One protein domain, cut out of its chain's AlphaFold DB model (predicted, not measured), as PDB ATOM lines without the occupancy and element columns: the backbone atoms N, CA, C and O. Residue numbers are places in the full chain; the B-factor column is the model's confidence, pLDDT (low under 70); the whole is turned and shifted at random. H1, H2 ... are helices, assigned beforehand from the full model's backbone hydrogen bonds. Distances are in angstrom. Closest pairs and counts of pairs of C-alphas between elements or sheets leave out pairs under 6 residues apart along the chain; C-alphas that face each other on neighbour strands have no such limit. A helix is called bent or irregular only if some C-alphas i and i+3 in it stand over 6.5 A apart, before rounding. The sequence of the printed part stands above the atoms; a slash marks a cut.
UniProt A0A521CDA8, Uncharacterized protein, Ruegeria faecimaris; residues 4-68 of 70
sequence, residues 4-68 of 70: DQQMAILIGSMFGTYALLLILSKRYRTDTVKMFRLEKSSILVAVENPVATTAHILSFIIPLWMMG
ATOM      1  N   ASP A   4     205.195 186.884 160.673       71.44
ATOM      2  CA  ASP A   4     203.952 186.630 159.943       71.44
ATOM      3  C   ASP A   4     202.848 186.092 160.859       71.44
ATOM      4  O   ASP A   4     201.688 186.486 160.746       71.44
ATOM      5  N   GLN A   5     203.204 185.243 161.830       74.19
ATOM      6  CA  GLN A   5     202.254 184.766 162.836       74.19
ATOM      7  C   GLN A   5     201.827 185.883 163.790       74.19
ATOM      8  O   GLN A   5     200.656 185.948 164.156       74.19
ATOM      9  N   GLN A   6     202.741 186.774 164.182       71.81
ATOM     10  CA  GLN A   6     202.397 187.923 165.030       71.81
ATOM     11  C   GLN A   6     201.453 188.889 164.311       71.81
ATOM     12  O   GLN A   6     200.458 189.314 164.898       71.81
ATOM     13  N   MET A   7     201.714 189.174 163.034       76.38
ATOM     14  CA  MET A   7     200.851 190.020 162.212       76.38
ATOM     15  C   MET A   7     199.465 189.389 162.010       76.38
ATOM     16  O   MET A   7     198.449 190.064 162.163       76.38
ATOM     17  N   ALA A   8     199.399 188.083 161.739       77.88
ATOM     18  CA  ALA A   8     198.130 187.372 161.593       77.88
ATOM     19  C   ALA A   8     197.301 187.376 162.889       77.88
ATOM     20  O   ALA A   8     196.088 187.589 162.849       77.88
ATOM     21  N   ILE A   9     197.946 187.194 164.047       80.56
ATOM     22  CA  ILE A   9     197.286 187.268 165.360       80.56
ATOM     23  C   ILE A   9     196.807 188.694 165.648       80.56
ATOM     24  O   ILE A   9     195.701 188.876 166.161       80.56
ATOM     25  N   LEU A  10     197.593 189.711 165.292       79.12
ATOM     26  CA  LEU A  10     197.198 191.107 165.448       79.12
ATOM     27  C   LEU A  10     195.956 191.426 164.606       79.12
ATOM     28  O   LEU A  10     194.950 191.885 165.139       79.12
ATOM     29  N   ILE A  11     195.989 191.127 163.308       78.12
ATOM     30  CA  ILE A  11     194.865 191.402 162.404       78.12
ATOM     31  C   ILE A  11     193.621 190.626 162.855       78.12
ATOM     32  O   ILE A  11     192.529 191.194 162.927       78.12
ATOM     33  N   GLY A  12     193.785 189.352 163.224       85.12
ATOM     34  CA  GLY A  12     192.694 188.519 163.726       85.12
ATOM     35  C   GLY A  12     192.087 189.048 165.028       85.12
ATOM     36  O   GLY A  12     190.865 189.086 165.166       85.12
ATOM     37  N   SER A  13     192.914 189.514 165.967       76.50
ATOM     38  CA  SER A  13     192.439 190.089 167.232       76.50
ATOM     39  C   SER A  13     191.779 191.457 167.046       76.50
ATOM     40  O   SER A  13     190.757 191.721 167.683       76.50
ATOM     41  N   MET A  14     192.264 192.292 166.122       77.88
ATOM     42  CA  MET A  14     191.607 193.551 165.754       77.88
ATOM     43  C   MET A  14     190.230 193.305 165.124       77.88
ATOM     44  O   MET A  14     189.243 193.894 165.571       77.88
ATOM     45  N   PHE A  15     190.129 192.388 164.154       80.88
ATOM     46  CA  PHE A  15     188.846 192.022 163.539       80.88
ATOM     47  C   PHE A  15     187.881 191.390 164.543       80.88
ATOM     48  O   PHE A  15     186.703 191.747 164.577       80.88
ATOM     49  N   GLY A  16     188.377 190.485 165.390       84.19
ATOM     50  CA  GLY A  16     187.576 189.841 166.428       84.19
ATOM     51  C   GLY A  16     187.028 190.845 167.440       84.19
ATOM     52  O   GLY A  16     185.841 190.815 167.764       84.19
ATOM     53  N   THR A  17     187.862 191.787 167.884       81.38
ATOM     54  CA  THR A  17     187.456 192.847 168.818       81.38
ATOM     55  C   THR A  17     186.432 193.780 168.179       81.38
ATOM     56  O   THR A  17     185.418 194.102 168.799       81.38
ATOM     57  N   TYR A  18     186.637 194.162 166.918       75.50
ATOM     58  CA  TYR A  18     185.687 194.983 166.171       75.50
ATOM     59  C   TYR A  18     184.326 194.285 166.006       75.50
ATOM     60  O   TYR A  18     183.284 194.880 166.291       75.50
ATOM     61  N   ALA A  19     184.322 193.001 165.633       75.88
ATOM     62  CA  ALA A  19     183.103 192.202 165.514       75.88
ATOM     63  C   ALA A  19     182.368 192.070 166.859       75.88
ATOM     64  O   ALA A  19     181.152 192.262 166.925       75.88
ATOM     65  N   LEU A  20     183.101 191.816 167.948       82.25
ATOM     66  CA  LEU A  20     182.542 191.759 169.301       82.25
ATOM     67  C   LEU A  20     181.919 193.093 169.721       82.25
ATOM     68  O   LEU A  20     180.809 193.101 170.253       82.25
ATOM     69  N   LEU A  21     182.581 194.219 169.450       80.06
ATOM     70  CA  LEU A  21     182.054 195.547 169.771       80.06
ATOM     71  C   LEU A  21     180.787 195.869 168.967       80.06
ATOM     72  O   LEU A  21     179.844 196.425 169.527       80.06
ATOM     73  N   LEU A  22     180.713 195.469 167.695       76.88
ATOM     74  CA  LEU A  22     179.506 195.636 166.882       76.88
ATOM     75  C   LEU A  22     178.320 194.796 167.377       76.88
ATOM     76  O   LEU A  22     177.175 195.258 167.328       76.88
ATOM     77  N   ILE A  23     178.578 193.577 167.851       75.62
ATOM     78  CA  ILE A  23     177.532 192.665 168.331       75.62
ATOM     79  C   ILE A  23     177.064 193.063 169.736       75.62
ATOM     80  O   ILE A  23     175.860 193.177 169.976       75.62
ATOM     81  N   LEU A  24     178.003 193.297 170.655       84.69
ATOM     82  CA  LEU A  24     177.721 193.457 172.084       84.69
ATOM     83  C   LEU A  24     177.465 194.910 172.499       84.69
ATOM     84  O   LEU A  24     176.723 195.149 173.452       84.69
ATOM     85  N   SER A  25     178.029 195.898 171.798       84.00
ATOM     86  CA  SER A  25     177.852 197.310 172.149       84.00
ATOM     87  C   SER A  25     176.880 198.004 171.202       84.00
ATOM     88  O   SER A  25     177.218 198.435 170.099       84.00
ATOM     89  N   LYS A  26     175.643 198.197 171.678       76.75
ATOM     90  CA  LYS A  26     174.600 198.948 170.955       76.75
ATOM     91  C   LYS A  26     175.041 200.380 170.626       76.75
ATOM     92  O   LYS A  26     174.692 200.888 169.559       76.75
ATOM     93  N   ARG A  27     175.809 201.019 171.519       79.94
ATOM     94  CA  ARG A  27     176.386 202.355 171.301       79.94
ATOM     95  C   ARG A  27     177.386 202.327 170.149       79.94
ATOM     96  O   ARG A  27     177.200 203.065 169.191       79.94
ATOM     97  N   TYR A  28     178.353 201.408 170.205       77.62
ATOM     98  CA  TYR A  28     179.372 201.265 169.167       77.62
ATOM     99  C   TYR A  28     178.736 200.983 167.804       77.62
ATOM    100  O   TYR A  28     178.988 201.707 166.852       77.62
ATOM    101  N   ARG A  29     177.784 200.044 167.736       79.06
ATOM    102  CA  ARG A  29     177.018 199.758 166.514       79.06
ATOM    103  C   ARG A  29     176.298 200.984 165.950       79.06
ATOM    104  O   ARG A  29     176.294 201.192 164.742       79.06
ATOM    105  N   THR A  30     175.669 201.787 166.807       78.00
ATOM    106  CA  THR A  30     174.932 202.986 166.375       78.00
ATOM    107  C   THR A  30     175.886 204.051 165.837       78.00
ATOM    108  O   THR A  30     175.605 204.648 164.800       78.00
ATOM    109  N   ASP A  31     177.020 204.256 166.501       77.25
ATOM    110  CA  ASP A  31     178.038 205.219 166.079       77.25
ATOM    111  C   ASP A  31     178.742 204.759 164.793       77.25
ATOM    112  O   ASP A  31     178.943 205.563 163.885       77.25
ATOM    113  N   THR A  32     178.991 203.457 164.632       73.00
ATOM    114  CA  THR A  32     179.499 202.880 163.381       73.00
ATOM    115  C   THR A  32     178.512 203.062 162.226       73.00
ATOM    116  O   THR A  32     178.905 203.500 161.150       73.00
ATOM    117  N   VAL A  33     177.216 202.799 162.430       72.50
ATOM    118  CA  VAL A  33     176.192 203.032 161.394       72.50
ATOM    119  C   VAL A  33     176.081 204.516 161.041       72.50
ATOM    120  O   VAL A  33     175.896 204.842 159.870       72.50
ATOM    121  N   LYS A  34     176.210 205.424 162.016       69.25
ATOM    122  CA  LYS A  34     176.288 206.866 161.739       69.25
ATOM    123  C   LYS A  34     177.520 207.197 160.907       69.25
ATOM    124  O   LYS A  34     177.378 207.922 159.937       69.25
ATOM    125  N   MET A  35     178.680 206.634 161.230       65.06
ATOM    126  CA  MET A  35     179.918 206.835 160.476       65.06
ATOM    127  C   MET A  35     179.795 206.344 159.022       65.06
ATOM    128  O   MET A  35     180.143 207.089 158.113       65.06
ATOM    129  N   PHE A  36     179.202 205.164 158.787       64.81
ATOM    130  CA  PHE A  36     178.904 204.663 157.434       64.81
ATOM    131  C   PHE A  36     177.813 205.472 156.720       64.81
ATOM    132  O   PHE A  36     177.875 205.664 155.514       64.81
ATOM    133  N   ARG A  37     176.812 206.003 157.433       62.78
ATOM    134  CA  ARG A  37     175.834 206.936 156.841       62.78
ATOM    135  C   ARG A  37     176.424 208.320 156.557       62.78
ATOM    136  O   ARG A  37     175.923 209.019 155.683       62.78
ATOM    137  N   LEU A  38     177.473 208.705 157.280       54.59
ATOM    138  CA  LEU A  38     178.249 209.929 157.095       54.59
ATOM    139  C   LEU A  38     179.321 209.779 156.001       54.59
ATOM    140  O   LEU A  38     180.171 210.659 155.886       54.59
ATOM    141  N   GLU A  39     179.232 208.755 155.135       51.84
ATOM    142  CA  GLU A  39     180.044 208.509 153.921       51.84
ATOM    143  C   GLU A  39     180.092 209.662 152.889       51.84
ATOM    144  O   GLU A  39     180.526 209.481 151.755       51.84
ATOM    145  N   LYS A  40     179.711 210.887 153.257       52.62
ATOM    146  CA  LYS A  40     180.072 212.088 152.498       52.62
ATOM    147  C   LYS A  40     181.060 213.024 153.188       52.62
ATOM    148  O   LYS A  40     181.584 213.898 152.507       52.62
ATOM    149  N   SER A  41     181.374 212.871 154.478       59.41
ATOM    150  CA  SER A  41     182.427 213.689 155.094       59.41
ATOM    151  C   SER A  41     182.998 213.066 156.368       59.41
ATOM    152  O   SER A  41     182.554 213.341 157.482       59.41
ATOM    153  N   SER A  42     184.062 212.277 156.207       60.41
ATOM    154  CA  SER A  42     184.903 211.764 157.301       60.41
ATOM    155  C   SER A  42     185.458 212.886 158.194       60.41
ATOM    156  O   SER A  42     185.727 212.673 159.372       60.41
ATOM    157  N   ILE A  43     185.587 214.100 157.648       62.22
ATOM    158  CA  ILE A  43     186.004 215.307 158.375       62.22
ATOM    159  C   ILE A  43     184.914 215.747 159.359       62.22
ATOM    160  O   ILE A  43     185.213 216.103 160.494       62.22
ATOM    161  N   LEU A  44     183.645 215.684 158.955       63.81
ATOM    162  CA  LEU A  44     182.521 216.100 159.795       63.81
ATOM    163  C   LEU A  44     182.343 215.149 160.988       63.81
ATOM    164  O   LEU A  44     182.124 215.603 162.105       63.81
ATOM    165  N   VAL A  45     182.571 213.846 160.781       63.12
ATOM    166  CA  VAL A  45     182.620 212.840 161.861       63.12
ATOM    167  C   VAL A  45     183.714 213.170 162.879       63.12
ATOM    168  O   VAL A  45     183.467 213.099 164.083       63.12
ATOM    169  N   ALA A  46     184.907 213.551 162.407       64.94
ATOM    170  CA  ALA A  46     186.030 213.902 163.273       64.94
ATOM    171  C   ALA A  46     185.747 215.154 164.121       64.94
ATOM    172  O   ALA A  46     186.141 215.207 165.286       64.94
ATOM    173  N   VAL A  47     185.029 216.130 163.555       67.44
ATOM    174  CA  VAL A  47     184.638 217.370 164.243       67.44
ATOM    175  C   VAL A  47     183.486 217.138 165.226       67.44
ATOM    176  O   VAL A  47     183.533 217.644 166.345       67.44
ATOM    177  N   GLU A  48     182.469 216.360 164.853       68.69
ATOM    178  CA  GLU A  48     181.308 216.092 165.714       68.69
ATOM    179  C   GLU A  48     181.610 215.085 166.833       68.69
ATOM    180  O   GLU A  48     181.017 215.154 167.910       68.69
ATOM    181  N   ASN A  49     182.525 214.139 166.598       69.69
ATOM    182  CA  ASN A  49     182.846 213.060 167.534       69.69
ATOM    183  C   ASN A  49     184.371 212.912 167.723       69.69
ATOM    184  O   ASN A  49     184.939 211.850 167.430       69.69
ATOM    185  N   PRO A  50     185.059 213.939 168.256       68.50
ATOM    186  CA  PRO A  50     186.518 213.950 168.355       68.50
ATOM    187  C   PRO A  50     187.044 212.843 169.273       68.50
ATOM    188  O   PRO A  50     188.030 212.190 168.958       68.50
ATOM    189  N   VAL A  51     186.346 212.550 170.375       73.06
ATOM    190  CA  VAL A  51     186.747 211.492 171.320       73.06
ATOM    191  C   VAL A  51     186.672 210.106 170.679       73.06
ATOM    192  O   VAL A  51     187.592 209.304 170.836       73.06
ATOM    193  N   ALA A  52     185.599 209.822 169.935       67.75
ATOM    194  CA  ALA A  52     185.438 208.542 169.248       67.75
ATOM    195  C   ALA A  52     186.496 208.370 168.151       67.75
ATOM    196  O   ALA A  52     187.071 207.295 168.014       67.75
ATOM    197  N   THR A  53     186.800 209.450 167.429       73.31
ATOM    198  CA  THR A  53     187.809 209.462 166.365       73.31
ATOM    199  C   THR A  53     189.214 209.250 166.928       73.31
ATOM    200  O   THR A  53     189.945 208.392 166.441       73.31
ATOM    201  N   THR A  54     189.573 209.940 168.014       73.81
ATOM    202  CA  THR A  54     190.859 209.746 168.703       73.81
ATOM    203  C   THR A  54     190.992 208.335 169.262       73.81
ATOM    204  O   THR A  54     192.044 207.722 169.105       73.81
ATOM    205  N   ALA A  55     189.936 207.774 169.858       73.44
ATOM    206  CA  ALA A  55     189.943 206.385 170.312       73.44
ATOM    207  C   ALA A  55     190.158 205.400 169.149       73.44
ATOM    208  O   ALA A  55     190.860 204.405 169.309       73.44
ATOM    209  N   HIS A  56     189.603 205.702 167.973       73.12
ATOM    210  CA  HIS A  56     189.765 204.886 166.771       73.12
ATOM    211  C   HIS A  56     191.168 204.982 166.153       73.12
ATOM    212  O   HIS A  56     191.659 204.010 165.584       73.12
ATOM    213  N   ILE A  57     191.816 206.141 166.265       77.44
ATOM    214  CA  ILE A  57     193.208 206.340 165.845       77.44
ATOM    215  C   ILE A  57     194.153 205.653 166.836       77.44
ATOM    216  O   ILE A  57     195.049 204.913 166.437       77.44
ATOM    217  N   LEU A  58     193.927 205.838 168.137       75.00
ATOM    218  CA  LEU A  58     194.718 205.202 169.190       75.00
ATOM    219  C   LEU A  58     194.613 203.677 169.147       75.00
ATOM    220  O   LEU A  58     195.614 203.007 169.383       75.00
ATOM    221  N   SER A  59     193.455 203.115 168.788       72.12
ATOM    222  CA  SER A  59     193.318 201.664 168.620       72.12
ATOM    223  C   SER A  59     194.137 201.101 167.453       72.12
ATOM    224  O   SER A  59     194.410 199.904 167.449       72.12
ATOM    225  N   PHE A  60     194.571 201.939 166.505       73.38
ATOM    226  CA  PHE A  60     195.521 201.574 165.448       73.38
ATOM    227  C   PHE A  60     196.978 201.841 165.844       73.38
ATOM    228  O   PHE A  60     197.846 201.017 165.569       73.38
ATOM    229  N   ILE A  61     197.255 202.971 166.500       75.88
ATOM    230  CA  ILE A  61     198.622 203.385 166.850       75.88
ATOM    231  C   ILE A  61     199.190 202.564 168.013       75.88
ATOM    232  O   ILE A  61     200.343 202.147 167.952       75.88
ATOM    233  N   ILE A  62     198.402 202.307 169.064       73.75
ATOM    234  CA  ILE A  62     198.879 201.603 170.265       73.75
ATOM    235  C   ILE A  62     199.410 200.201 169.923       73.75
ATOM    236  O   ILE A  62     200.517 199.883 170.355       73.75
ATOM    237  N   PRO A  63     198.711 199.368 169.128       71.06
ATOM    238  CA  PRO A  63     199.242 198.058 168.775       71.06
ATOM    239  C   PRO A  63     200.504 198.131 167.908       71.06
ATOM    240  O   PRO A  63     201.424 197.346 168.117       71.06
ATOM    241  N   LEU A  64     200.590 199.093 166.981       73.62
ATOM    242  CA  LEU A  64     201.780 199.298 166.146       73.62
ATOM    243  C   LEU A  64     203.004 199.713 166.978       73.62
ATOM    244  O   LEU A  64     204.097 199.186 166.764       73.62
ATOM    245  N   TRP A  65     202.805 200.587 167.968       77.06
ATOM    246  CA  TRP A  65     203.842 200.986 168.921       77.06
ATOM    247  C   TRP A  65     204.274 199.825 169.826       77.06
ATOM    248  O   TRP A  65     205.465 199.581 170.003       77.06
ATOM    249  N   MET A  66     203.325 199.037 170.347       72.50
ATOM    250  CA  MET A  66     203.638 197.849 171.156       72.50
ATOM    251  C   MET A  66     204.433 196.785 170.382       72.50
ATOM    252  O   MET A  66     205.141 195.988 170.993       72.50
ATOM    253  N   MET A  67     204.326 196.772 169.051       75.31
ATOM    254  CA  MET A  67     205.099 195.897 168.166       75.31
ATOM    255  C   MET A  67     206.433 196.506 167.703       75.31
ATOM    256  O   MET A  67     207.179 195.832 166.994       75.31
ATOM    257  N   GLY A  68     206.752 197.748 168.091       69.38
ATOM    258  CA  GLY A  68     207.996 198.435 167.724       69.38
ATOM    259  C   GLY A  68     208.091 198.827 166.246       69.38
ATOM    260  O   GLY A  68     209.193 198.961 165.719       69.38
TER     261      GLY A  68
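What this domain is: This is residues 4 to 68 of the 70 residues of an uncharacterized protein of Ruegeria faecimaris (UniProt A0A521CDA8). Two long helices, H1 and H4, make the two sides of an open frame; they run opposite ways and come nearest to each other toward the first and last printed residues, while two shorter helices, H2 and H3, make the bridge between their other ends. The frame is loosely formed: H1 and H2 meet at a corner, and between the other helices the contacts are few. The printed part has 65 residues with four named helices, in the order H1, H2, H3, H4, and no named strand; the class is all helix. The whole is loose, with a radius of gyration of the C-alphas of 13.5 A, and the C-alphas span 36 by 25 by 18 A.

How they stand to each other: H1, residues 4 to 24, is followed by H2, residues 26 to 37, after a tight link of one residue. The two touch only at the corner by their link, about perpendicular at 77 degrees; their closest C-alphas are those of Leu 22 and Arg 29, 4.8 A apart. H1 touches H2 with residues 21 to 23 alone, and H2 touches H1 with residues 28 to 29 alone. H3, residues 42 to 48, is close to H2 but not clearly touching, at a steep tilt of 49 degrees, opposite ways; the closest C-alphas are those of Met 35 and Val 45, 6.7 A apart. H4, residues 50 to 66, is close to H3 but not clearly touching, at a steep tilt of 63 degrees, opposite ways; the closest C-alphas are those of Ala 46 and Thr 53, 5.7 A apart. H4 is also close to H1 but not clearly touching, at a shallow tilt of 25 degrees, opposite ways; the closest C-alphas are those of Leu 10 and Pro 63, 8.0 A apart. H1 and H3 are apart, and so are H2 and H4. In H1, H2 and H3 every O i to N i+4 pair is within hydrogen-bond range; in H4 it is 10 of 13.

Where its parts are: H1 begins at C-alpha 4, at (203.952, 186.630, 159.943), and is 29.7 A long from first to last C-alpha. H2 begins at C-alpha 26, at (174.600, 198.948, 170.955), and measures 16.3 A; H3 is shorter. H4 measures 23.7 A and ends at C-alpha 66, at (203.638, 197.849, 171.156). It has a kink of 27 degrees near residue 60 and is neither bent nor irregular, but only just: C-alphas 60 and 63 are 6.1 A apart.

The domain as a whole: The two C-alphas farthest apart are those of Gln 5 and Glu 48, at 37.8 A, while those of Asp 4 and Gly 68, the first and last printed, are 14.7 A apart. The printed part has no cut, and the three links are tight. Residues 36 to 41 stand free. The mean pLDDT of the printed part is 72.8; it is under 70 at residues 34 to 50, 52 and 68.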